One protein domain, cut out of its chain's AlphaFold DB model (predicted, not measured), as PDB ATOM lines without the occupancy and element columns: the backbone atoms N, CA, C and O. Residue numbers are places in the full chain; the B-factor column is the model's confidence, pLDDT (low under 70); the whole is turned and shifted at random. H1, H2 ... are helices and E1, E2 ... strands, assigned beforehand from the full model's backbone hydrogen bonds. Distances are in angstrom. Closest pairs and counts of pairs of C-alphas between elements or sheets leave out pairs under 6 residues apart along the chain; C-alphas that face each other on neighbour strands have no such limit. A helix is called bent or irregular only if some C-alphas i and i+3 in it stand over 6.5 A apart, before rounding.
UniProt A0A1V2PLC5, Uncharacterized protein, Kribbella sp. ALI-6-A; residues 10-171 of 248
ATOM      1  N   ILE A  10      44.096  31.958 -18.818       94.44
ATOM      2  CA  ILE A  10      44.356  30.594 -18.394       94.44
ATOM      3  C   ILE A  10      44.593  29.735 -19.634       94.44
ATOM      4  O   ILE A  10      44.117  30.068 -20.719       94.44
ATOM      5  N   SER A  11      45.268  28.614 -19.424       94.25
ATOM      6  CA  SER A  11      45.506  27.593 -20.434       94.25
ATOM      7  C   SER A  11      44.655  26.374 -20.093       94.25
ATOM      8  O   SER A  11      44.706  25.902 -18.953       94.25
ATOM      9  N   VAL A  12      43.864  25.891 -21.045       93.25
ATOM     10  CA  VAL A  12      43.127  24.623 -20.932       93.25
ATOM     11  C   VAL A  12      43.561  23.675 -22.055       93.25
ATOM     12  O   VAL A  12      44.025  24.160 -23.084       93.25
ATOM     13  N   PRO A  13      43.450  22.346 -21.892       89.00
ATOM     14  CA  PRO A  13      43.921  21.395 -22.902       89.00
ATOM     15  C   PRO A  13      43.243  21.574 -24.271       89.00
ATOM     16  O   PRO A  13      42.025  21.729 -24.339       89.00
ATOM     17  N   ASP A  14      44.014  21.491 -25.360       89.88
ATOM     18  CA  ASP A  14      43.491  21.389 -26.729       89.88
ATOM     19  C   ASP A  14      43.534  19.936 -27.209       89.88
ATOM     20  O   ASP A  14      44.403  19.517 -27.971       89.88
ATOM     21  N   ARG A  15      42.580  19.140 -26.732       85.56
ATOM     22  CA  ARG A  15      42.532  17.689 -26.987       85.56
ATOM     23  C   ARG A  15      42.240  17.328 -28.445       85.56
ATOM     24  O   ARG A  15      42.375  16.172 -28.827       85.56
ATOM     25  N   TYR A  16      41.822  18.307 -29.239       88.38
ATOM     26  CA  TYR A  16      41.320  18.118 -30.595       88.38
ATOM     27  C   TYR A  16      42.189  18.812 -31.649       88.38
ATOM     28  O   TYR A  16      41.856  18.766 -32.833       88.38
ATOM     29  N   GLY A  17      43.279  19.474 -31.240       88.94
ATOM     30  CA  GLY A  17      44.147  20.232 -32.143       88.94
ATOM     31  C   GLY A  17      43.406  21.350 -32.881       88.94
ATOM     32  O   GLY A  17      43.649  21.586 -34.064       88.94
ATOM     33  N   LEU A  18      42.456  22.012 -32.211       87.19
ATOM     34  CA  LEU A  18      41.639  23.078 -32.803       87.19
ATOM     35  C   LEU A  18      42.411  24.401 -32.925       87.19
ATOM     36  O   LEU A  18      42.002  25.307 -33.656       87.19
ATOM     37  N   GLY A  19      43.500  24.545 -32.177       82.25
ATOM     38  CA  GLY A  19      44.389  25.690 -32.115       82.25
ATOM     39  C   GLY A  19      45.810  25.396 -32.616       82.25
ATOM     40  O   GLY A  19      46.115  24.320 -33.118       82.25
ATOM     41  N   PRO A  20      46.713  26.388 -32.513       78.50
ATOM     42  CA  PRO A  20      48.082  26.289 -33.026       78.50
ATOM     43  C   PRO A  20      49.040  25.474 -32.137       78.50
ATOM     44  O   PRO A  20      50.237  25.446 -32.418       78.50
ATOM     45  N   GLY A  21      48.560  24.872 -31.048       84.69
ATOM     46  CA  GLY A  21      49.370  24.110 -30.100       84.69
ATOM     47  C   GLY A  21      48.495  23.308 -29.142       84.69
ATOM     48  O   GLY A  21      47.285  23.253 -29.321       84.69
ATOM     49  N   ASP A  22      49.101  22.742 -28.101       86.12
ATOM     50  CA  ASP A  22      48.454  21.745 -27.227       86.12
ATOM     51  C   ASP A  22      47.467  22.335 -26.198       86.12
ATOM     52  O   ASP A  22      46.937  21.620 -25.343       86.12
ATOM     53  N   ALA A  23      47.235  23.651 -26.237       91.31
ATOM     54  CA  ALA A  23      46.369  24.343 -25.293       91.31
ATOM     55  C   ALA A  23      45.579  25.501 -25.917       91.31
ATOM     56  O   ALA A  23      46.034  26.209 -26.820       91.31
ATOM     57  N   ILE A  24      44.391  25.727 -25.359       93.25
ATOM     58  CA  ILE A  24      43.486  26.825 -25.678       93.25
ATOM     59  C   ILE A  24      43.651  27.903 -24.602       93.25
ATOM     60  O   ILE A  24      43.372  27.687 -23.423       93.25
ATOM     61  N   GLU A  25      44.093  29.090 -25.016       93.62
ATOM     62  CA  GLU A  25      44.200  30.251 -24.132       93.62
ATOM     63  C   GLU A  25      42.858  30.977 -24.028       93.62
ATOM     64  O   GLU A  25      42.301  31.430 -25.032       93.62
ATOM     65  N   LEU A  26      42.364  31.135 -22.802       94.44
ATOM     66  CA  LEU A  26      41.075  31.763 -22.513       94.44
ATOM     67  C   LEU A  26      41.240  32.888 -21.493       94.44
ATOM     68  O   LEU A  26      42.133  32.831 -20.644       94.44
ATOM     69  N   PRO A  27      40.374  33.911 -21.503       94.62
ATOM     70  CA  PRO A  27      40.307  34.855 -20.400       94.62
ATOM     71  C   PRO A  27      40.031  34.132 -19.077       94.62
ATOM     72  O   PRO A  27      39.093  33.353 -18.988       94.62
ATOM     73  N   ALA A  28      40.790  34.449 -18.026       93.69
ATOM     74  CA  ALA A  28      40.598  33.871 -16.691       93.69
ATOM     75  C   ALA A  28      39.280  34.307 -16.023       93.69
ATOM     76  O   ALA A  28      38.839  33.706 -15.051       93.69
ATOM     77  N   GLN A  29      38.718  35.426 -16.487       93.94
ATOM     78  CA  GLN A  29      37.462  36.015 -16.026       93.94
ATOM     79  C   GLN A  29      36.729  36.573 -17.253       93.94
ATOM     80  O   GLN A  29      36.830  37.774 -17.539       93.94
ATOM     81  N   PRO A  30      36.097  35.709 -18.063       95.44
ATOM     82  CA  PRO A  30      35.339  36.146 -19.223       95.44
ATOM     83  C   PRO A  30      33.998  36.759 -18.787       95.44
ATOM     84  O   PRO A  30      33.537  36.572 -17.660       95.44
ATOM     85  N   ASN A  31      33.350  37.499 -19.687       95.31
ATOM     86  CA  ASN A  31      31.975  37.937 -19.466       95.31
ATOM     87  C   ASN A  31      31.036  36.755 -19.737       95.31
ATOM     88  O   ASN A  31      30.750  36.446 -20.892       95.31
ATOM     89  N   VAL A  32      30.564  36.108 -18.672       95.88
ATOM     90  CA  VAL A  32      29.735  34.900 -18.775       95.88
ATOM     91  C   VAL A  32      28.401  35.131 -19.479       95.88
ATOM     92  O   VAL A  32      27.841  34.176 -19.983       95.88
ATOM     93  N   GLN A  33      27.887  36.362 -19.577       95.38
ATOM     94  CA  GLN A  33      26.645  36.636 -20.314       95.38
ATOM     95  C   GLN A  33      26.843  36.712 -21.836       95.38
ATOM     96  O   GLN A  33      25.861  36.826 -22.566       95.38
ATOM     97  N   ARG A  34      28.097  36.762 -22.300       94.50
ATOM     98  CA  ARG A  34      28.479  37.084 -23.682       94.50
ATOM     99  C   ARG A  34      29.738  36.318 -24.092       94.50
ATOM    100  O   ARG A  34      30.658  36.903 -24.661       94.50
ATOM    101  N   LEU A  35      29.817  35.028 -23.746       94.38
ATOM    102  CA  LEU A  35      31.037  34.228 -23.952       94.38
ATOM    103  C   LEU A  35      31.440  34.146 -25.425       94.38
ATOM    104  O   LEU A  35      32.630  34.161 -25.740       94.38
ATOM    105  N   PHE A  36      30.442  34.076 -26.309       95.00
ATOM    106  CA  PHE A  36      30.632  33.862 -27.741       95.00
ATOM    107  C   PHE A  36      30.312  35.100 -28.596       95.00
ATOM    108  O   PHE A  36      30.350  35.025 -29.824       95.00
ATOM    109  N   ASP A  37      30.043  36.256 -27.977       93.88
ATOM    110  CA  ASP A  37      29.779  37.504 -28.700       93.88
ATOM    111  C   ASP A  37      30.991  37.899 -29.554       93.88
ATOM    112  O   ASP A  37      32.086  38.150 -29.048       93.88
ATOM    113  N   GLY A  38      30.787  37.990 -30.870       90.44
ATOM    114  CA  GLY A  38      31.840  38.371 -31.814       90.44
ATOM    115  C   GLY A  38      32.911  37.300 -32.050       90.44
ATOM    116  O   GLY A  38      33.900  37.588 -32.726       90.44
ATOM    117  N   VAL A  39      32.730  36.079 -31.534       92.56
ATOM    118  CA  VAL A  39      33.561  34.926 -31.907       92.56
ATOM    119  C   VAL A  39      33.231  34.544 -33.350       92.56
ATOM    120  O   VAL A  39      32.069  34.365 -33.702       92.56
ATOM    121  N   ALA A  40      34.252  34.448 -34.203       92.38
ATOM    122  CA  ALA A  40      34.070  34.020 -35.586       92.38
ATOM    123  C   ALA A  40      33.650  32.543 -35.644       92.38
ATOM    124  O   ALA A  40      34.161  31.737 -34.872       92.38
ATOM    125  N   ASP A  41      32.802  32.166 -36.606       88.69
ATOM    126  CA  ASP A  41      32.286  30.791 -36.720       88.69
ATOM    127  C   ASP A  41      33.398  29.732 -36.751       88.69
ATOM    128  O   ASP A  41      33.315  28.720 -36.062       88.69
ATOM    129  N   LYS A  42      34.498  30.007 -37.466       90.12
ATOM    130  CA  LYS A  42      35.673  29.118 -37.538       90.12
ATOM    131  C   LYS A  42      36.355  28.859 -36.187       90.12
ATOM    132  O   LYS A  42      37.079  27.884 -36.048       90.12
ATOM    133  N   ASP A  43      36.177  29.760 -35.223       92.62
ATOM    134  CA  ASP A  43      36.772  29.696 -33.888       92.62
ATOM    135  C   ASP A  43      35.769  29.188 -32.842       92.62
ATOM    136  O   ASP A  43      36.150  28.936 -31.698       92.62
ATOM    137  N   ARG A  44      34.492  29.029 -33.215       93.88
ATOM    138  CA  ARG A  44      33.392  28.780 -32.282       93.88
ATOM    139  C   ARG A  44      33.573  27.477 -31.512       93.88
ATOM    140  O   ARG A  44      33.589  27.515 -30.287       93.88
ATOM    141  N   THR A  45      33.807  26.364 -32.204       95.19
ATOM    142  CA  THR A  45      34.024  25.057 -31.563       95.19
ATOM    143  C   THR A  45      35.227  25.070 -30.628       95.19
ATOM    144  O   THR A  45      35.125  24.616 -29.493       95.19
ATOM    145  N   ARG A  46      36.341  25.691 -31.041       95.56
ATOM    146  CA  ARG A  46      37.522  25.859 -30.181       95.56
ATOM    147  C   ARG A  46      37.184  26.613 -28.897       95.56
ATOM    148  O   ARG A  46      37.607  26.213 -27.818       95.56
ATOM    149  N   MET A  47      36.428  27.706 -28.998       95.69
ATOM    150  CA  MET A  47      36.039  28.489 -27.822       95.69
ATOM    151  C   MET A  47      35.050  27.739 -26.930       95.69
ATOM    152  O   MET A  47      35.171  27.829 -25.711       95.69
ATOM    153  N   ILE A  48      34.105  26.986 -27.502       96.81
ATOM    154  CA  ILE A  48      33.160  26.168 -26.731       96.81
ATOM    155  C   ILE A  48      33.914  25.089 -25.949       96.81
ATOM    156  O   ILE A  48      33.825  25.074 -24.725       96.81
ATOM    157  N   VAL A  49      34.711  24.258 -26.630       95.88
ATOM    158  CA  VAL A  49      35.546  23.209 -26.013       95.88
ATOM    159  C   VAL A  49      36.426  23.795 -24.909       95.88
ATOM    160  O   VAL A  49      36.459  23.287 -23.788       95.88
ATOM    161  N   GLY A  50      37.077  24.928 -25.184       96.12
ATOM    162  CA  GLY A  50      37.894  25.611 -24.193       96.12
ATOM    163  C   GLY A  50      37.100  26.034 -22.951       96.12
ATOM    164  O   GLY A  50      37.488  25.714 -21.826       96.12
ATOM    165  N   TYR A  51      35.988  26.757 -23.120       97.75
ATOM    166  CA  TYR A  51      35.210  27.234 -21.974       97.75
ATOM    167  C   TYR A  51      34.504  26.106 -21.210       97.75
ATOM    168  O   TYR A  51      34.328  26.238 -19.998       97.75
ATOM    169  N   LEU A  52      34.173  24.985 -21.858       97.38
ATOM    170  CA  LEU A  52      33.699  23.775 -21.177       97.38
ATOM    171  C   LEU A  52      34.764  23.184 -20.247       97.38
ATOM    172  O   LEU A  52      34.401  22.588 -19.241       97.38
ATOM    173  N   SER A  53      36.052  23.395 -20.521       95.12
ATOM    174  CA  SER A  53      37.179  22.979 -19.672       95.12
ATOM    175  C   SER A  53      37.658  24.064 -18.686       95.12
ATOM    176  O   SER A  53      38.675  23.900 -18.008       95.12
ATOM    177  N   HIS A  54      36.952  25.195 -18.575       97.12
ATOM    178  CA  HIS A  54      37.352  26.297 -17.698       97.12
ATOM    179  C   HIS A  54      37.290  25.890 -16.205       97.12
ATOM    180  O   HIS A  54      36.329  25.246 -15.794       97.12
ATOM    181  N   PRO A  55      38.246  26.285 -15.338       96.19
ATOM    182  CA  PRO A  55      38.270  25.893 -13.922       96.19
ATOM    183  C   PRO A  55      37.106  26.468 -13.099       96.19
ATOM    184  O   PRO A  55      36.654  25.842 -12.143       96.19
ATOM    185  N   ASP A  56      36.602  27.646 -13.472       97.62
ATOM    186  CA  ASP A  56      35.417  28.256 -12.852       97.62
ATOM    187  C   ASP A  56      34.116  27.581 -13.343       97.62
ATOM    188  O   ASP A  56      33.827  27.665 -14.545       97.62
ATOM    189  N   PRO A  57      33.316  26.950 -12.456       98.31
ATOM    190  CA  PRO A  57      32.063  26.295 -12.833       98.31
ATOM    191  C   PRO A  57      31.030  27.256 -13.431       98.31
ATOM    192  O   PRO A  57      30.266  26.846 -14.301       98.31
ATOM    193  N   ALA A  58      31.029  28.539 -13.052       98.25
ATOM    194  CA  ALA A  58      30.103  29.515 -13.626       98.25
ATOM    195  C   ALA A  58      30.388  29.764 -15.116       98.25
ATOM    196  O   ALA A  58      29.465  29.995 -15.898       98.25
ATOM    197  N   VAL A  59      31.659  29.684 -15.524       98.44
ATOM    198  CA  VAL A  59      32.053  29.796 -16.935       98.44
ATOM    199  C   VAL A  59      31.663  28.537 -17.704       98.44
ATOM    200  O   VAL A  59      31.107  28.663 -18.791       98.44
ATOM    201  N   ARG A  60      31.880  27.343 -17.131       98.50
ATOM    202  CA  ARG A  60      31.455  26.076 -17.757       98.50
ATOM    203  C   ARG A  60      29.944  26.035 -17.956       98.50
ATOM    204  O   ARG A  60      29.481  25.762 -19.057       98.50
ATOM    205  N   LEU A  61      29.180  26.391 -16.922       98.62
ATOM    206  CA  LEU A  61      27.723  26.477 -16.991       98.62
ATOM    207  C   LEU A  61      27.270  27.436 -18.100       98.62
ATOM    208  O   LEU A  61      26.430  27.082 -18.925       98.62
ATOM    209  N   ALA A  62      27.855  28.634 -18.156       98.31
ATOM    210  CA  ALA A  62      27.541  29.607 -19.196       98.31
ATOM    211  C   ALA A  62      27.916  29.111 -20.605       98.31
ATOM    212  O   ALA A  62      27.198  29.405 -21.561       98.31
ATOM    213  N   ALA A  63      29.005  28.347 -20.738       98.25
ATOM    214  CA  ALA A  63      29.426  27.754 -22.004       98.25
ATOM    215  C   ALA A  63      28.422  26.713 -22.507       98.25
ATOM    216  O   ALA A  63      28.090  26.729 -23.689       98.25
ATOM    217  N   ILE A  64      27.888  25.872 -21.615       98.38
ATOM    218  CA  ILE A  64      26.828  24.906 -21.946       98.38
ATOM    219  C   ILE A  64      25.566  25.642 -22.411       98.38
ATOM    220  O   ILE A  64      25.008  25.319 -23.450       98.38
ATOM    221  N   GLN A  65      25.148  26.677 -21.679       96.50
ATOM    222  CA  GLN A  65      23.904  27.405 -21.955       96.50
ATOM    223  C   GLN A  65      23.915  28.220 -23.258       96.50
ATOM    224  O   GLN A  65      22.849  28.542 -23.779       96.50
ATOM    225  N   GLN A  66      25.089  28.620 -23.754       95.56
ATOM    226  CA  GLN A  66      25.221  29.496 -24.932       95.56
ATOM    227  C   GLN A  66      25.897  28.830 -26.136       95.56
ATOM    228  O   GLN A  66      25.884  29.399 -27.230       95.56
ATOM    229  N   GLY A  67      26.577  27.702 -25.927       91.31
ATOM    230  CA  GLY A  67      27.512  27.128 -26.887       91.31
ATOM    231  C   GLY A  67      26.878  26.040 -27.750       91.31
ATOM    232  O   GLY A  67      26.336  26.384 -28.805       91.31
ATOM    233  N   PRO A  68      26.996  24.754 -27.357       88.44
ATOM    234  CA  PRO A  68      26.466  23.631 -28.126       88.44
ATOM    235  C   PRO A  68      24.964  23.784 -28.364       88.44
ATOM    236  O   PRO A  68      24.216  24.109 -27.444       88.44
ATOM    237  N   ALA A  69      24.520  23.556 -29.599       90.31
ATOM    238  CA  ALA A  69      23.118  23.707 -29.966       90.31
ATOM    239  C   ALA A  69      22.649  22.581 -30.904       90.31
ATOM    240  O   ALA A  69      23.436  22.107 -31.737       90.31
ATOM    241  N   PRO A  70      21.364  22.186 -30.830       91.25
ATOM    242  CA  PRO A  70      20.797  21.159 -31.698       91.25
ATOM    243  C   PRO A  70      21.058  21.436 -33.182       91.25
ATOM    244  O   PRO A  70      20.982  22.577 -33.645       91.25
ATOM    245  N   GLY A  71      21.411  20.392 -33.934       90.38
ATOM    246  CA  GLY A  71      21.699  20.472 -35.372       90.38
ATOM    247  C   GLY A  71      23.020  21.155 -35.758       90.38
ATOM    248  O   GLY A  71      23.347  21.191 -36.943       90.38
ATOM    249  N   THR A  72      23.785  21.685 -34.797       91.25
ATOM    250  CA  THR A  72      25.090  22.333 -35.057       91.25
ATOM    251  C   THR A  72      26.220  21.848 -34.155       91.25
ATOM    252  O   THR A  72      27.380  22.114 -34.469       91.25
ATOM    253  N   ALA A  73      25.900  21.130 -33.074       94.75
ATOM    254  CA  ALA A  73      26.888  20.605 -32.148       94.75
ATOM    255  C   ALA A  73      27.880  19.669 -32.852       94.75
ATOM    256  O   ALA A  73      27.494  18.753 -33.584       94.75
ATOM    257  N   THR A  74      29.169  19.899 -32.623       94.81
ATOM    258  CA  THR A  74      30.228  19.044 -33.171       94.81
ATOM    259  C   THR A  74      30.488  17.829 -32.281       94.81
ATOM    260  O   THR A  74      30.133  17.809 -31.105       94.81
ATOM    261  N   VAL A  75      31.178  16.817 -32.818       92.88
ATOM    262  CA  VAL A  75      31.627  15.656 -32.029       92.88
ATOM    263  C   VAL A  75      32.470  16.079 -30.819       92.88
ATOM    264  O   VAL A  75      32.252  15.565 -29.728       92.88
ATOM    265  N   ALA A  76      33.375  17.047 -30.998       93.38
ATOM    266  CA  ALA A  76      34.223  17.555 -29.921       93.38
ATOM    267  C   ALA A  76      33.406  18.229 -28.806       93.38
ATOM    268  O   ALA A  76      33.704  18.076 -27.626       93.38
ATOM    269  N   GLU A  77      32.350  18.956 -29.175       96.06
ATOM    270  CA  GLU A  77      31.445  19.589 -28.212       96.06
ATOM    271  C   GLU A  77      30.614  18.554 -27.450       96.06
ATOM    272  O   GLU A  77      30.456  18.687 -26.240       96.06
ATOM    273  N   ILE A  78      30.121  17.513 -28.132       96.44
ATOM    274  CA  ILE A  78      29.384  16.414 -27.491       96.44
ATOM    275  C   ILE A  78      30.279  15.686 -26.488       96.44
ATOM    276  O   ILE A  78      29.871  15.493 -25.351       96.44
ATOM    277  N   GLU A  79      31.500  15.317 -26.872       95.31
ATOM    278  CA  GLU A  79      32.444  14.633 -25.980       95.31
ATOM    279  C   GLU A  79      32.824  15.484 -24.759       95.31
ATOM    280  O   GLU A  79      32.828  14.979 -23.640       95.31
ATOM    281  N   GLU A  80      33.059  16.791 -24.924       96.06
ATOM    282  CA  GLU A  80      33.278  17.674 -23.771       96.06
ATOM    283  C   GLU A  80      32.028  17.812 -22.890       96.06
ATOM    284  O   GLU A  80      32.157  17.901 -21.671       96.06
ATOM    285  N   LEU A  81      30.817  17.805 -23.461       97.94
ATOM    286  CA  LEU A  81      29.577  17.749 -22.677       97.94
ATOM    287  C   LEU A  81      29.443  16.427 -21.910       97.94
ATOM    288  O   LEU A  81      29.005  16.456 -20.760       97.94
ATOM    289  N   VAL A  82      29.850  15.293 -22.496       98.00
ATOM    290  CA  VAL A  82      29.882  13.996 -21.796       98.00
ATOM    291  C   VAL A  82      30.785  14.083 -20.569       98.00
ATOM    292  O   VAL A  82      30.351  13.725 -19.475       98.00
ATOM    293  N   ASP A  83      31.983  14.667 -20.695       96.06
ATOM    294  CA  ASP A  83      32.870  14.870 -19.543       96.06
ATOM    295  C   ASP A  83      32.219  15.742 -18.443       96.06
ATOM    296  O   ASP A  83      32.551  15.626 -17.259       96.06
ATOM    297  N   ARG A  84      31.301  16.652 -18.804       98.00
ATOM    298  CA  ARG A  84      30.578  17.518 -17.851       98.00
ATOM    299  C   ARG A  84      29.412  16.824 -17.147       98.00
ATOM    300  O   ARG A  84      28.963  17.335 -16.122       98.00
ATOM    301  N   LEU A  85      28.972  15.646 -17.591       98.50
ATOM    302  CA  LEU A  85      28.027  14.826 -16.820       98.50
ATOM    303  C   LEU A  85      28.619  14.357 -15.482       98.50
ATOM    304  O   LEU A  85      27.867  14.106 -14.547       98.50
ATOM    305  N   ALA A  86      29.948  14.289 -15.370       97.12
ATOM    306  CA  ALA A  86      30.676  13.973 -14.140       97.12
ATOM    307  C   ALA A  86      31.317  15.212 -13.479       97.12
ATOM    308  O   ALA A  86      32.223  15.090 -12.655       97.12
ATOM    309  N   ASP A  87      30.881  16.426 -13.839       98.12
ATOM    310  CA  ASP A  87      31.425  17.654 -13.254       98.12
ATOM    311  C   ASP A  87      31.242  17.688 -11.728       98.12
ATOM    312  O   ASP A  87      30.241  17.207 -11.201       98.12
ATOM    313  N   LEU A  88      32.177  18.295 -10.991       96.19
ATOM    314  CA  LEU A  88      32.052  18.452  -9.538       96.19
ATOM    315  C   LEU A  88      30.866  19.351  -9.153       96.19
ATOM    316  O   LEU A  88      30.240  19.142  -8.110       96.19
ATOM    317  N   ASP A  89      30.535  20.330  -9.995       98.44
ATOM    318  CA  ASP A  89      29.428  21.250  -9.775       98.44
ATOM    319  C   ASP A  89      28.090  20.649 -10.263       98.44
ATOM    320  O   ASP A  89      27.947  20.310 -11.443       98.44
ATOM    321  N   PRO A  90      27.075  20.519  -9.388       97.88
ATOM    322  CA  PRO A  90      25.798  19.903  -9.747       97.88
ATOM    323  C   PRO A  90      25.001  20.693 -10.792       97.88
ATOM    324  O   PRO A  90      24.248  20.081 -11.550       97.88
ATOM    325  N   ALA A  91      25.145  22.021 -10.856       98.31
ATOM    326  CA  ALA A  91      24.454  22.824 -11.861       98.31
ATOM    327  C   ALA A  91      25.064  22.605 -13.250       98.31
ATOM    328  O   ALA A  91      24.332  22.548 -14.236       98.31
ATOM    329  N   VAL A  92      26.388  22.422 -13.326       98.75
ATOM    330  CA  VAL A  92      27.078  22.062 -14.572       98.75
ATOM    331  C   VAL A  92      26.642  20.675 -15.051       98.75
ATOM    332  O   VAL A  92      26.290  20.537 -16.221       98.75
ATOM    333  N   ARG A  93      26.565  19.681 -14.151       98.62
ATOM    334  CA  ARG A  93      26.068  18.331 -14.483       98.62
ATOM    335  C   ARG A  93      24.654  18.346 -15.059       98.62
ATOM    336  O   ARG A  93      24.413  17.777 -16.120       98.62
ATOM    337  N   ALA A  94      23.732  19.029 -14.378       98.12
ATOM    338  CA  ALA A  94      22.342  19.126 -14.817       98.12
ATOM    339  C   ALA A  94      22.218  19.835 -16.177       98.12
ATOM    340  O   ALA A  94      21.471  19.390 -17.045       98.12
ATOM    341  N   ALA A  95      22.980  20.915 -16.386       98.38
ATOM    342  CA  ALA A  95      22.995  21.620 -17.663       98.38
ATOM    343  C   ALA A  95      23.563  20.754 -18.797       98.38
ATOM    344  O   ALA A  95      23.028  20.787 -19.901       98.38
ATOM    345  N   ALA A  96      24.615  19.972 -18.534       98.62
ATOM    346  CA  ALA A  96      25.191  19.057 -19.516       98.62
ATOM    347  C   ALA A  96      24.188  17.971 -19.930       98.62
ATOM    348  O   ALA A  96      24.005  17.739 -21.123       98.62
ATOM    349  N   GLY A  97      23.491  17.365 -18.961       98.25
ATOM    350  CA  GLY A  97      22.441  16.382 -19.225       98.25
ATOM    351  C   GLY A  97      21.317  16.945 -20.093       98.25
ATOM    352  O   GLY A  97      20.984  16.353 -21.116       98.25
ATOM    353  N   ALA A  98      20.791  18.120 -19.738       97.50
ATOM    354  CA  ALA A  98      19.757  18.787 -20.529       97.50
ATOM    355  C   ALA A  98      20.232  19.115 -21.958       97.50
ATOM    356  O   ALA A  98      19.530  18.827 -22.923       97.50
ATOM    357  N   ALA A  99      21.446  19.658 -22.108       98.19
ATOM    358  CA  ALA A  99      21.995  20.000 -23.419       98.19
ATOM    359  C   ALA A  99      22.182  18.767 -24.319       98.19
ATOM    360  O   ALA A  99      21.894  18.836 -25.511       98.19
ATOM    361  N   LEU A 100      22.636  17.638 -23.768       98.38
ATOM    362  CA  LEU A 100      22.780  16.389 -24.524       98.38
ATOM    363  C   LEU A 100      21.422  15.856 -24.997       98.38
ATOM    364  O   LEU A 100      21.301  15.484 -26.163       98.38
ATOM    365  N   TRP A 101      20.393  15.906 -24.145       97.31
ATOM    366  CA  TRP A 101      19.028  15.540 -24.532       97.31
ATOM    367  C   TRP A 101      18.462  16.440 -25.629       97.31
ATOM    368  O   TRP A 101      17.824  15.934 -26.548       97.31
ATOM    369  N   ASP A 102      18.744  17.742 -25.591       96.12
ATOM    370  CA  ASP A 102      18.332  18.666 -26.650       96.12
ATOM    371  C   ASP A 102      19.071  18.392 -27.972       96.12
ATOM    372  O   ASP A 102      18.473  18.426 -29.049       96.12
ATOM    373  N   ILE A 103      20.379  18.120 -27.913       96.62
ATOM    374  CA  ILE A 103      21.221  17.893 -29.099       96.62
ATOM    375  C   ILE A 103      20.926  16.540 -29.756       96.62
ATOM    376  O   ILE A 103      20.990  16.439 -30.980       96.62
ATOM    377  N   GLN A 104      20.623  15.518 -28.954       94.38
ATOM    378  CA  GLN A 104      20.525  14.113 -29.368       94.38
ATOM    379  C   GLN A 104      19.131  13.520 -29.118       94.38
ATOM    380  O   GLN A 104      18.987  12.316 -28.877       94.38
ATOM    381  N   ALA A 105      18.098  14.364 -29.153       87.69
ATOM    382  CA  ALA A 105      16.717  13.987 -28.856       87.69
ATOM    383  C   ALA A 105      16.202  12.822 -29.725       87.69
ATOM    384  O   ALA A 105      15.410  11.997 -29.269       87.69
ATOM    385  N   ASP A 106      16.654  12.751 -30.977       89.56
ATOM    386  CA  ASP A 106      16.256  11.755 -31.974       89.56
ATOM    387  C   ASP A 106      16.866  10.366 -31.739       89.56
ATOM    388  O   ASP A 106      16.268   9.361 -32.119       89.56
ATOM    389  N   THR A 107      18.019  10.309 -31.079       90.19
ATOM    390  CA  THR A 107      18.787   9.082 -30.814       90.19
ATOM    391  C   THR A 107      18.767   8.678 -29.343       90.19
ATOM    392  O   THR A 107      19.495   7.776 -28.946       90.19
ATOM    393  N   ALA A 108      17.963   9.348 -28.509       91.88
ATOM    394  CA  ALA A 108      17.913   9.113 -27.064       91.88
ATOM    395  C   ALA A 108      19.310   9.110 -26.407       91.88
ATOM    396  O   ALA A 108      19.601   8.293 -25.538       91.88
ATOM    397  N   CYS A 109      20.184  10.022 -26.848       96.31
ATOM    398  CA  CYS A 109      21.572  10.123 -26.387       96.31
ATOM    399  C   CYS A 109      22.447   8.871 -26.636       96.31
ATOM    400  O   CYS A 109      23.449   8.694 -25.944       96.31
ATOM    401  N   GLU A 110      22.150   8.035 -27.639       94.44
ATOM    402  CA  GLU A 110      22.908   6.808 -27.960       94.44
ATOM    403  C   GLU A 110      24.429   7.033 -28.005       94.44
ATOM    404  O   GLU A 110      25.185   6.338 -27.329       94.44
ATOM    405  N   ARG A 111      24.907   8.069 -28.711       94.25
ATOM    406  CA  ARG A 111      26.348   8.382 -28.762       94.25
ATOM    407  C   ARG A 111      26.947   8.631 -27.372       94.25
ATOM    408  O   ARG A 111      28.076   8.221 -27.124       94.25
ATOM    409  N   THR A 112      26.211   9.286 -26.475       97.00
ATOM    410  CA  THR A 112      26.653   9.538 -25.096       97.00
ATOM    411  C   THR A 112      26.799   8.225 -24.335       97.00
ATOM    412  O   THR A 112      27.807   8.029 -23.661       97.00
ATOM    413  N   VAL A 113      25.841   7.305 -24.492       95.88
ATOM    414  CA  VAL A 113      25.904   5.962 -23.896       95.88
ATOM    415  C   VAL A 113      27.126   5.204 -24.397       95.88
ATOM    416  O   VAL A 113      27.847   4.629 -23.590       95.88
ATOM    417  N   LEU A 114      27.408   5.237 -25.702       91.81
ATOM    418  CA  LEU A 114      28.561   4.542 -26.280       91.81
ATOM    419  C   LEU A 114      29.903   5.104 -25.783       91.81
ATOM    420  O   LEU A 114      30.816   4.329 -25.520       91.81
ATOM    421  N   ILE A 115      30.016   6.424 -25.607       93.50
ATOM    422  CA  ILE A 115      31.217   7.041 -25.017       93.50
ATOM    423  C   ILE A 115      31.384   6.580 -23.562       93.50
ATOM    424  O   ILE A 115      32.451   6.109 -23.178       93.50
ATOM    425  N   LEU A 116      30.322   6.670 -22.756       95.06
ATOM    426  CA  LEU A 116      30.371   6.283 -21.342       95.06
ATOM    427  C   LEU A 116      30.611   4.782 -21.160       95.06
ATOM    428  O   LEU A 116      31.339   4.380 -20.260       95.06
ATOM    429  N   ARG A 117      30.068   3.943 -22.040       91.12
ATOM    430  CA  ARG A 117      30.366   2.511 -22.096       91.12
ATOM    431  C   ARG A 117      31.864   2.254 -22.218       91.12
ATOM    432  O   ARG A 117      32.385   1.419 -21.486       91.12
ATOM    433  N   ASP A 118      32.539   2.942 -23.135       89.75
ATOM    434  CA  ASP A 118      33.966   2.729 -23.389       89.75
ATOM    435  C   ASP A 118      34.817   3.155 -22.178       89.75
ATOM    436  O   ASP A 118      35.764   2.460 -21.808       89.75
ATOM    437  N   GLU A 119      34.423   4.227 -21.481       91.50
ATOM    438  CA  GLU A 119      35.020   4.637 -20.199       91.50
ATOM    439  C   GLU A 119      34.858   3.576 -19.105       91.50
ATOM    440  O   GLU A 119      35.800   3.283 -18.367       91.50
ATOM    441  N   ILE A 120      33.672   2.970 -19.008       89.12
ATOM    442  CA  ILE A 120      33.368   1.951 -17.996       89.12
ATOM    443  C   ILE A 120      34.104   0.642 -18.308       89.12
ATOM    444  O   ILE A 120      34.631   0.002 -17.396       89.12
ATOM    445  N   ARG A 121      34.201   0.267 -19.589       83.50
ATOM    446  CA  ARG A 121      35.001  -0.882 -20.049       83.50
ATOM    447  C   ARG A 121      36.504  -0.644 -19.908       83.50
ATOM    448  O   ARG A 121      37.269  -1.600 -19.819       83.50
ATOM    449  N   GLY A 122      36.934   0.615 -19.877       84.12
ATOM    450  CA  GLY A 122      38.344   0.980 -19.811       84.12
ATOM    451  C   GLY A 122      39.075   0.824 -21.144       84.12
ATOM    452  O   GLY A 122      40.304   0.796 -21.151       84.12
ATOM    453  N   HIS A 123      38.350   0.738 -22.266       81.19
ATOM    454  CA  HIS A 123      38.918   0.800 -23.611       81.19
ATOM    455  C   HIS A 123      37.877   1.226 -24.659       81.19
ATOM    456  O   HIS A 123      36.690   0.925 -24.552       81.19
ATOM    457  N   THR A 124      38.353   1.856 -25.729       80.88
ATOM    458  CA  THR A 124      37.642   2.035 -27.003       80.88
ATOM    459  C   THR A 124      38.128   0.999 -28.012       80.88
ATOM    460  O   THR A 124      39.293   0.604 -27.962       80.88
ATOM    461  N   MET A 125      37.304   0.620 -28.988       71.25
ATOM    462  CA  MET A 125      37.754  -0.202 -30.121       71.25
ATOM    463  C   MET A 125      38.159   0.694 -31.294       71.25
ATOM    464  O   MET A 125      37.314   1.324 -31.929       71.25
ATOM    465  N   THR A 126      39.453   0.763 -31.611       68.31
ATOM    466  CA  THR A 126      39.983   1.560 -32.731       68.31
ATOM    467  C   THR A 126      40.702   0.640 -33.714       68.31
ATOM    468  O   THR A 126      41.653  -0.042 -33.351       68.31
ATOM    469  N   PHE A 127      40.229   0.581 -34.966       67.50
ATOM    470  CA  PHE A 127      40.736  -0.348 -35.996       67.50
ATOM    471  C   PHE A 127      40.789  -1.826 -35.555       67.50
ATOM    472  O   PHE A 127      41.664  -2.571 -35.989       67.50
ATOM    473  N   GLY A 128      39.848  -2.254 -34.706       64.25
ATOM    474  CA  GLY A 128      39.784  -3.633 -34.207       64.25
ATOM    475  C   GLY A 128      40.796  -3.959 -33.106       64.25
ATOM    476  O   GLY A 128      41.037  -5.130 -32.851       64.25
ATOM    477  N   ALA A 129      41.397  -2.950 -32.469       64.94
ATOM    478  CA  ALA A 129      42.238  -3.128 -31.293       64.94
ATOM    479  C   ALA A 129      41.742  -2.248 -30.129       64.94
ATOM    480  O   ALA A 129      41.280  -1.124 -30.371       64.94
ATOM    481  N   PRO A 130      41.853  -2.718 -28.874       73.06
ATOM    482  CA  PRO A 130      41.550  -1.903 -27.709       73.06
ATOM    483  C   PRO A 130      42.562  -0.754 -27.579       73.06
ATOM    484  O   PRO A 130      43.772  -0.948 -27.689       73.06
ATOM    485  N   SER A 131      42.058   0.451 -27.322       77.06
ATOM    486  CA  SER A 131      42.843   1.659 -27.058       77.06
ATOM    487  C   SER A 131      42.291   2.397 -25.844       77.06
ATOM    488  O   SER A 131      41.095   2.360 -25.576       77.06
ATOM    489  N   THR A 132      43.164   3.084 -25.116       82.19
ATOM    490  CA  THR A 132      42.796   3.930 -23.969       82.19
ATOM    491  C   THR A 132      42.981   5.417 -24.255       82.19
ATOM    492  O   THR A 132      42.618   6.244 -23.428       82.19
ATOM    493  N   GLU A 133      43.514   5.780 -25.428       79.69
ATOM    494  CA  GLU A 133      43.931   7.157 -25.738       79.69
ATOM    495  C   GLU A 133      42.777   8.164 -25.713       79.69
ATOM    496  O   GLU A 133      42.988   9.344 -25.441       79.69
ATOM    497  N   SER A 134      41.558   7.701 -25.999       79.69
ATOM    498  CA  SER A 134      40.364   8.550 -26.035       79.69
ATOM    499  C   SER A 134      39.620   8.621 -24.698       79.69
ATOM    500  O   SER A 134      38.690   9.415 -24.594       79.69
ATOM    501  N   LEU A 135      40.026   7.834 -23.691       86.44
ATOM    502  CA  LEU A 135      39.373   7.787 -22.381       86.44
ATOM    503  C   LEU A 135      39.844   8.926 -21.469       86.44
ATOM    504  O   LEU A 135      41.020   9.296 -21.457       86.44
ATOM    505  N   ARG A 136      38.919   9.494 -20.696       88.12
ATOM    506  CA  ARG A 136      39.100  10.752 -19.956       88.12
ATOM    507  C   ARG A 136      38.501  10.735 -18.562       88.12
ATOM    508  O   ARG A 136      39.044  11.393 -17.675       88.12
ATOM    509  N   LEU A 137      37.384  10.041 -18.381       91.31
ATOM    510  CA  LEU A 137      36.630  10.028 -17.129       91.31
ATOM    511  C   LEU A 137      37.094   8.904 -16.205       91.31
ATOM    512  O   LEU A 137      37.260   9.119 -15.004       91.31
ATOM    513  N   GLY A 138      37.317   7.719 -16.770       89.19
ATOM    514  CA  GLY A 138      37.445   6.482 -16.014       89.19
ATOM    515  C   GLY A 138      36.092   5.931 -15.550       89.19
ATOM    516  O   GLY A 138      35.052   6.585 -15.644       89.19
ATOM    517  N   ARG A 139      36.124   4.701 -15.024       88.81
ATOM    518  CA  ARG A 139      34.925   3.902 -14.736       88.81
ATOM    519  C   ARG A 139      33.943   4.571 -13.771       88.81
ATOM    520  O   ARG A 139      32.801   4.800 -14.148       88.81
ATOM    521  N   GLU A 140      34.368   4.902 -12.550       89.50
ATOM    522  CA  GLU A 140      33.440   5.425 -11.529       89.50
ATOM    523  C   GLU A 140      32.779   6.757 -11.948       89.50
ATOM    524  O   GLU A 140      31.553   6.870 -11.840       89.50
ATOM    525  N   PRO A 141      33.510   7.763 -12.483       95.06
ATOM    526  CA  PRO A 141      32.869   8.987 -12.962       95.06
ATOM    527  C   PRO A 141      31.939   8.750 -14.158       95.06
ATOM    528  O   PRO A 141      30.913   9.419 -14.265       95.06
ATOM    529  N   ALA A 142      32.247   7.787 -15.033       95.19
ATOM    530  CA  ALA A 142      31.380   7.435 -16.154       95.19
ATOM    531  C   ALA A 142      30.080   6.737 -15.710       95.19
ATOM    532  O   ALA A 142      29.005   7.055 -16.224       95.19
ATOM    533  N   GLU A 143      30.135   5.863 -14.700       92.88
ATOM    534  CA  GLU A 143      28.938   5.287 -14.069       92.88
ATOM    535  C   GLU A 143      28.053   6.392 -13.461       92.88
ATOM    536  O   GLU A 143      26.835   6.411 -13.662       92.88
ATOM    537  N   GLN A 144      28.655   7.380 -12.786       94.38
ATOM    538  CA  GLN A 144      27.931   8.548 -12.271       94.38
ATOM    539  C   GLN A 144      27.336   9.418 -13.392       94.38
ATOM    540  O   GLN A 144      26.224   9.945 -13.255       94.38
ATOM    541  N   ALA A 145      28.060   9.584 -14.498       97.81
ATOM    542  CA  ALA A 145      27.594  10.326 -15.659       97.81
ATOM    543  C   ALA A 145      26.361   9.669 -16.299       97.81
ATOM    544  O   ALA A 145      25.415  10.383 -16.633       97.81
ATOM    545  N   LEU A 146      26.306   8.333 -16.385       96.25
ATOM    546  CA  LEU A 146      25.113   7.612 -16.852       96.25
ATOM    547  C   LEU A 146      23.896   7.886 -15.965       96.25
ATOM    548  O   LEU A 146      22.821   8.198 -16.475       96.25
ATOM    549  N   GLN A 147      24.071   7.841 -14.643       95.62
ATOM    550  CA  GLN A 147      22.990   8.160 -13.705       95.62
ATOM    551  C   GLN A 147      22.513   9.612 -13.856       95.62
ATOM    552  O   GLN A 147      21.318   9.891 -13.794       95.62
ATOM    553  N   THR A 148      23.439  10.541 -14.104       98.06
ATOM    554  CA  THR A 148      23.116  11.952 -14.362       98.06
ATOM    555  C   THR A 148      22.335  12.121 -15.667       98.06
ATOM    556  O   THR A 148      21.358  12.868 -15.696       98.06
ATOM    557  N   LEU A 149      22.728  11.422 -16.734       98.06
ATOM    558  CA  LEU A 149      22.046  11.454 -18.028       98.06
ATOM    559  C   LEU A 149      20.620  10.887 -17.930       98.06
ATOM    560  O   LEU A 149      19.685  11.515 -18.430       98.06
ATOM    561  N   LEU A 150      20.451   9.759 -17.228       96.75
ATOM    562  CA  LEU A 150      19.148   9.155 -16.921       96.75
ATOM    563  C   LEU A 150      18.245  10.109 -16.140       96.75
ATOM    564  O   LEU A 150      17.100  10.324 -16.525       96.75
ATOM    565  N   ALA A 151      18.764  10.721 -15.074       96.62
ATOM    566  CA  ALA A 151      18.007  11.659 -14.246       96.62
ATOM    567  C   ALA A 151      17.643  12.966 -14.974       96.62
ATOM    568  O   ALA A 151      16.788  13.714 -14.500       96.62
ATOM    569  N   SER A 152      18.307  13.253 -16.096       96.62
ATOM    570  CA  SER A 152      18.086  14.449 -16.914       96.62
ATOM    571  C   SER A 152      17.140  14.195 -18.094       96.62
ATOM    572  O   SER A 152      16.942  15.102 -18.900       96.62
ATOM    573  N   ALA A 153      16.579  12.985 -18.217       96.94
ATOM    574  CA  ALA A 153      15.618  12.657 -19.263       96.94
ATOM    575  C   ALA A 153      14.388  13.587 -19.209       96.94
ATOM    576  O   ALA A 153      13.896  13.889 -18.119       96.94
ATOM    577  N   PRO A 154      13.875  14.049 -20.366       96.25
ATOM    578  CA  PRO A 154      12.769  15.008 -20.409       96.25
ATOM    579  C   PRO A 154      11.428  14.413 -19.956       96.25
ATOM    580  O   PRO A 154      10.554  15.151 -19.497       96.25
ATOM    581  N   ASP A 155      11.261  13.098 -20.094       96.19
ATOM    582  CA  ASP A 155      10.069  12.349 -19.707       96.19
ATOM    583  C   ASP A 155      10.396  10.864 -19.452       96.19
ATOM    584  O   ASP A 155      11.486  10.378 -19.774       96.19
ATOM    585  N   ASP A 156       9.433  10.142 -18.873       96.56
ATOM    586  CA  ASP A 156       9.565   8.721 -18.524       96.56
ATOM    587  C   ASP A 156       9.817   7.833 -19.760       96.56
ATOM    588  O   ASP A 156      10.483   6.803 -19.664       96.56
ATOM    589  N   GLU A 157       9.302   8.214 -20.935       95.75
ATOM    590  CA  GLU A 157       9.482   7.447 -22.171       95.75
ATOM    591  C   GLU A 157      10.917   7.572 -22.693       95.75
ATOM    592  O   GLU A 157      11.531   6.586 -23.103       95.75
ATOM    593  N   ALA A 158      11.473   8.781 -22.672       95.62
ATOM    594  CA  ALA A 158      12.868   9.048 -22.970       95.62
ATOM    595  C   ALA A 158      13.785   8.332 -21.971       95.62
ATOM    596  O   ALA A 158      14.748   7.686 -22.385       95.62
ATOM    597  N   GLN A 159      13.444   8.361 -20.679       96.00
ATOM    598  CA  GLN A 159      14.185   7.630 -19.653       96.00
ATOM    599  C   GLN A 159      14.175   6.116 -19.915       96.00
ATOM    600  O   GLN A 159      15.227   5.485 -19.858       96.00
ATOM    601  N   ALA A 160      13.019   5.534 -20.252       95.25
ATOM    602  CA  ALA A 160      12.902   4.110 -20.564       95.25
ATOM    603  C   ALA A 160      13.703   3.715 -21.817       95.25
ATOM    604  O   ALA A 160      14.363   2.676 -21.822       95.25
ATOM    605  N   ARG A 161      13.691   4.554 -22.862       95.06
ATOM    606  CA  ARG A 161      14.500   4.342 -24.074       95.06
ATOM    607  C   ARG A 161      15.998   4.382 -23.774       95.06
ATOM    608  O   ARG A 161      16.727   3.509 -24.233       95.06
ATOM    609  N   LEU A 162      16.445   5.354 -22.980       95.00
ATOM    610  CA  LEU A 162      17.841   5.438 -22.558       95.00
ATOM    611  C   LEU A 162      18.241   4.240 -21.684       95.00
ATOM    612  O   LEU A 162      19.320   3.691 -21.874       95.00
ATOM    613  N   GLN A 163      17.376   3.806 -20.762       93.25
ATOM    614  CA  GLN A 163      17.639   2.624 -19.940       93.25
ATOM    615  C   GLN A 163      17.819   1.369 -20.802       93.25
ATOM    616  O   GLN A 163      18.764   0.625 -20.579       93.25
ATOM    617  N   ALA A 164      16.986   1.177 -21.831       91.12
ATOM    618  CA  ALA A 164      17.138   0.056 -22.758       91.12
ATOM    619  C   ALA A 164      18.493   0.081 -23.496       91.12
ATOM    620  O   ALA A 164      19.145  -0.954 -23.600       91.12
ATOM    621  N   LEU A 165      18.956   1.259 -23.938       91.81
ATOM    622  CA  LEU A 165      20.289   1.416 -24.543       91.81
ATOM    623  C   LEU A 165      21.417   1.098 -23.552       91.81
ATOM    624  O   LEU A 165      22.436   0.519 -23.930       91.81
ATOM    625  N   ILE A 166      21.257   1.490 -22.287       90.94
ATOM    626  CA  ILE A 166      22.227   1.186 -21.231       90.94
ATOM    627  C   ILE A 166      22.284  -0.322 -20.986       90.94
ATOM    628  O   ILE A 166      23.378  -0.877 -20.954       90.94
ATOM    629  N   ASP A 167      21.135  -0.984 -20.870       85.12
ATOM    630  CA  ASP A 167      21.055  -2.429 -20.643       85.12
ATOM    631  C   ASP A 167      21.660  -3.220 -21.817       85.12
ATOM    632  O   ASP A 167      22.331  -4.232 -21.612       85.12
ATOM    633  N   GLU A 168      21.483  -2.731 -23.048       83.44
ATOM    634  CA  GLU A 168      22.046  -3.336 -24.257       83.44
ATOM    635  C   GLU A 168      23.568  -3.140 -24.359       83.44
ATOM    636  O   GLU A 168      24.318  -4.072 -24.662       83.44
ATOM    637  N   HIS A 169      24.059  -1.922 -24.120       83.00
ATOM    638  CA  HIS A 169      25.437  -1.564 -24.455       83.00
ATOM    639  C   HIS A 169      26.392  -1.539 -23.260       83.00
ATOM    640  O   HIS A 169      27.589  -1.777 -23.437       83.00
ATOM    641  N   VAL A 170      25.905  -1.280 -22.050       83.38
ATOM    642  CA  VAL A 170      26.704  -1.101 -20.824       83.38
ATOM    643  C   VAL A 170      26.579  -2.325 -19.902       83.38
ATOM    644  O   VAL A 170      26.691  -2.226 -18.685       83.38
ATOM    645  N   LEU A 171      26.365  -3.519 -20.466       72.88
ATOM    646  CA  LEU A 171      26.377  -4.759 -19.689       72.88
ATOM    647  C   LEU A 171      27.815  -5.119 -19.284       72.88
ATOM    648  O   LEU A 171      28.640  -5.498 -20.131       72.88
TER     649      LEU A 171
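Overview. This is residues 10 to 171 of the 248 residues of an uncharacterized protein of Kribbella sp. ALI-6-A (UniProt A0A1V2PLC5). The model is a stack of helical hairpins, H1 with H2, H3 with H4 and H5 with H6, with H7 packed at the far end; H1, H3, H5 and H7 follow one another in one layer and H2, H4 and H6 in the other, and the stack turns sharply between the second and third hairpins. A two-stranded hairpin, E1 and E2, packs on H1 at the first end, and a smaller one, E3 and E4, lies in the link between H5 and H6, away from the core. The printed part has 162 residues with seven named helices and four named strands, in the order E1 E2 H1 H2 H3 H4 H5 E3 E4 H6 H7; both two-stranded sheets are antiparallel and the class is mostly helix. The whole is compact, with a radius of gyration of the C-alphas of 15.6 A and spans of 43 by 37 by 28 A.

Along the chain. E1 is residues 10 to 13, beginning at C-alpha 10 (44.356, 30.594, -18.394), and E2 is residues 23 to 27, 13.1 A long. H1 is residues 41 to 52, 17.1 A; it is irregular, with C-alphas 42 and 45 7.4 A apart. H2 is residues 57 to 66 and H3 residues 75 to 84, each 14.3 A. H4, residues 90 to 103, is 20.0 A long and begins at C-alpha 90 (25.798, 19.903, -9.747). H5 is residues 110 to 121, 16.4 A. E3 is residues 124 to 126 and E4 residues 129 to 131. H6 is residues 139 to 151, 18.6 A, and H7 is residues 156 to 169, 19.8 A, ending at C-alpha 169 (25.437, -1.564, -24.455).

Arrangement. E1 and E2 form an antiparallel hairpin, with N 10 and O 26 2.8 A apart and N 24 and O 12 2.8 A apart, within hydrogen-bond range. The closest C-alphas of E2 and H1 are those of Ile 24 and Gly 50, 5.9 A apart. H1, H2, H3 and H4 form an up and down bundle, each helix running against the one before it. H1 and H3 touch at Val 49 and Glu 77, C-alphas 5.9 A apart, at a shallow tilt of 17 degrees, the same way. H2 and H4 touch at Leu 61 and Val 92, C-alphas 5.1 A apart, at a shallow tilt of 18 degrees, the same way. H3 touches H5 at a steep tilt of 59 degrees, the closest C-alphas being those of Val 82 and Thr 112, 6.4 A apart; H5 touches H3 with residues 112 to 116 alone. H4 and H6 touch at Gly 97 and Leu 149, C-alphas 5.1 A apart, at a steep tilt of 67 degrees, only just short of about perpendicular. H5, H6 and H7 form a second up and down bundle. H5 and H6 touch at Ile 120 and Arg 139, C-alphas 4.1 A apart, at a shallow tilt of 28 degrees, opposite ways. H5 and H7 touch at Val 113 and Ile 166, C-alphas 6.6 A apart. H4 and H7 are apart. E3 and E4 form an antiparallel hairpin, with N 124 and O 131 2.8 A apart, within hydrogen-bond range. In H2 to H7 every O i to N i+4 pair is within hydrogen-bond range; in H1, 6 of 8 are.

Size, cuts and confidence. The two C-alphas farthest apart are those of Gly 38 and Leu 171, at 45.1 A. The printed part has no cut. The link from E2 to H1, residues 28 to 40, is long. The mean pLDDT of the printed part is 92.2, and residues 126 to 129 are under 70.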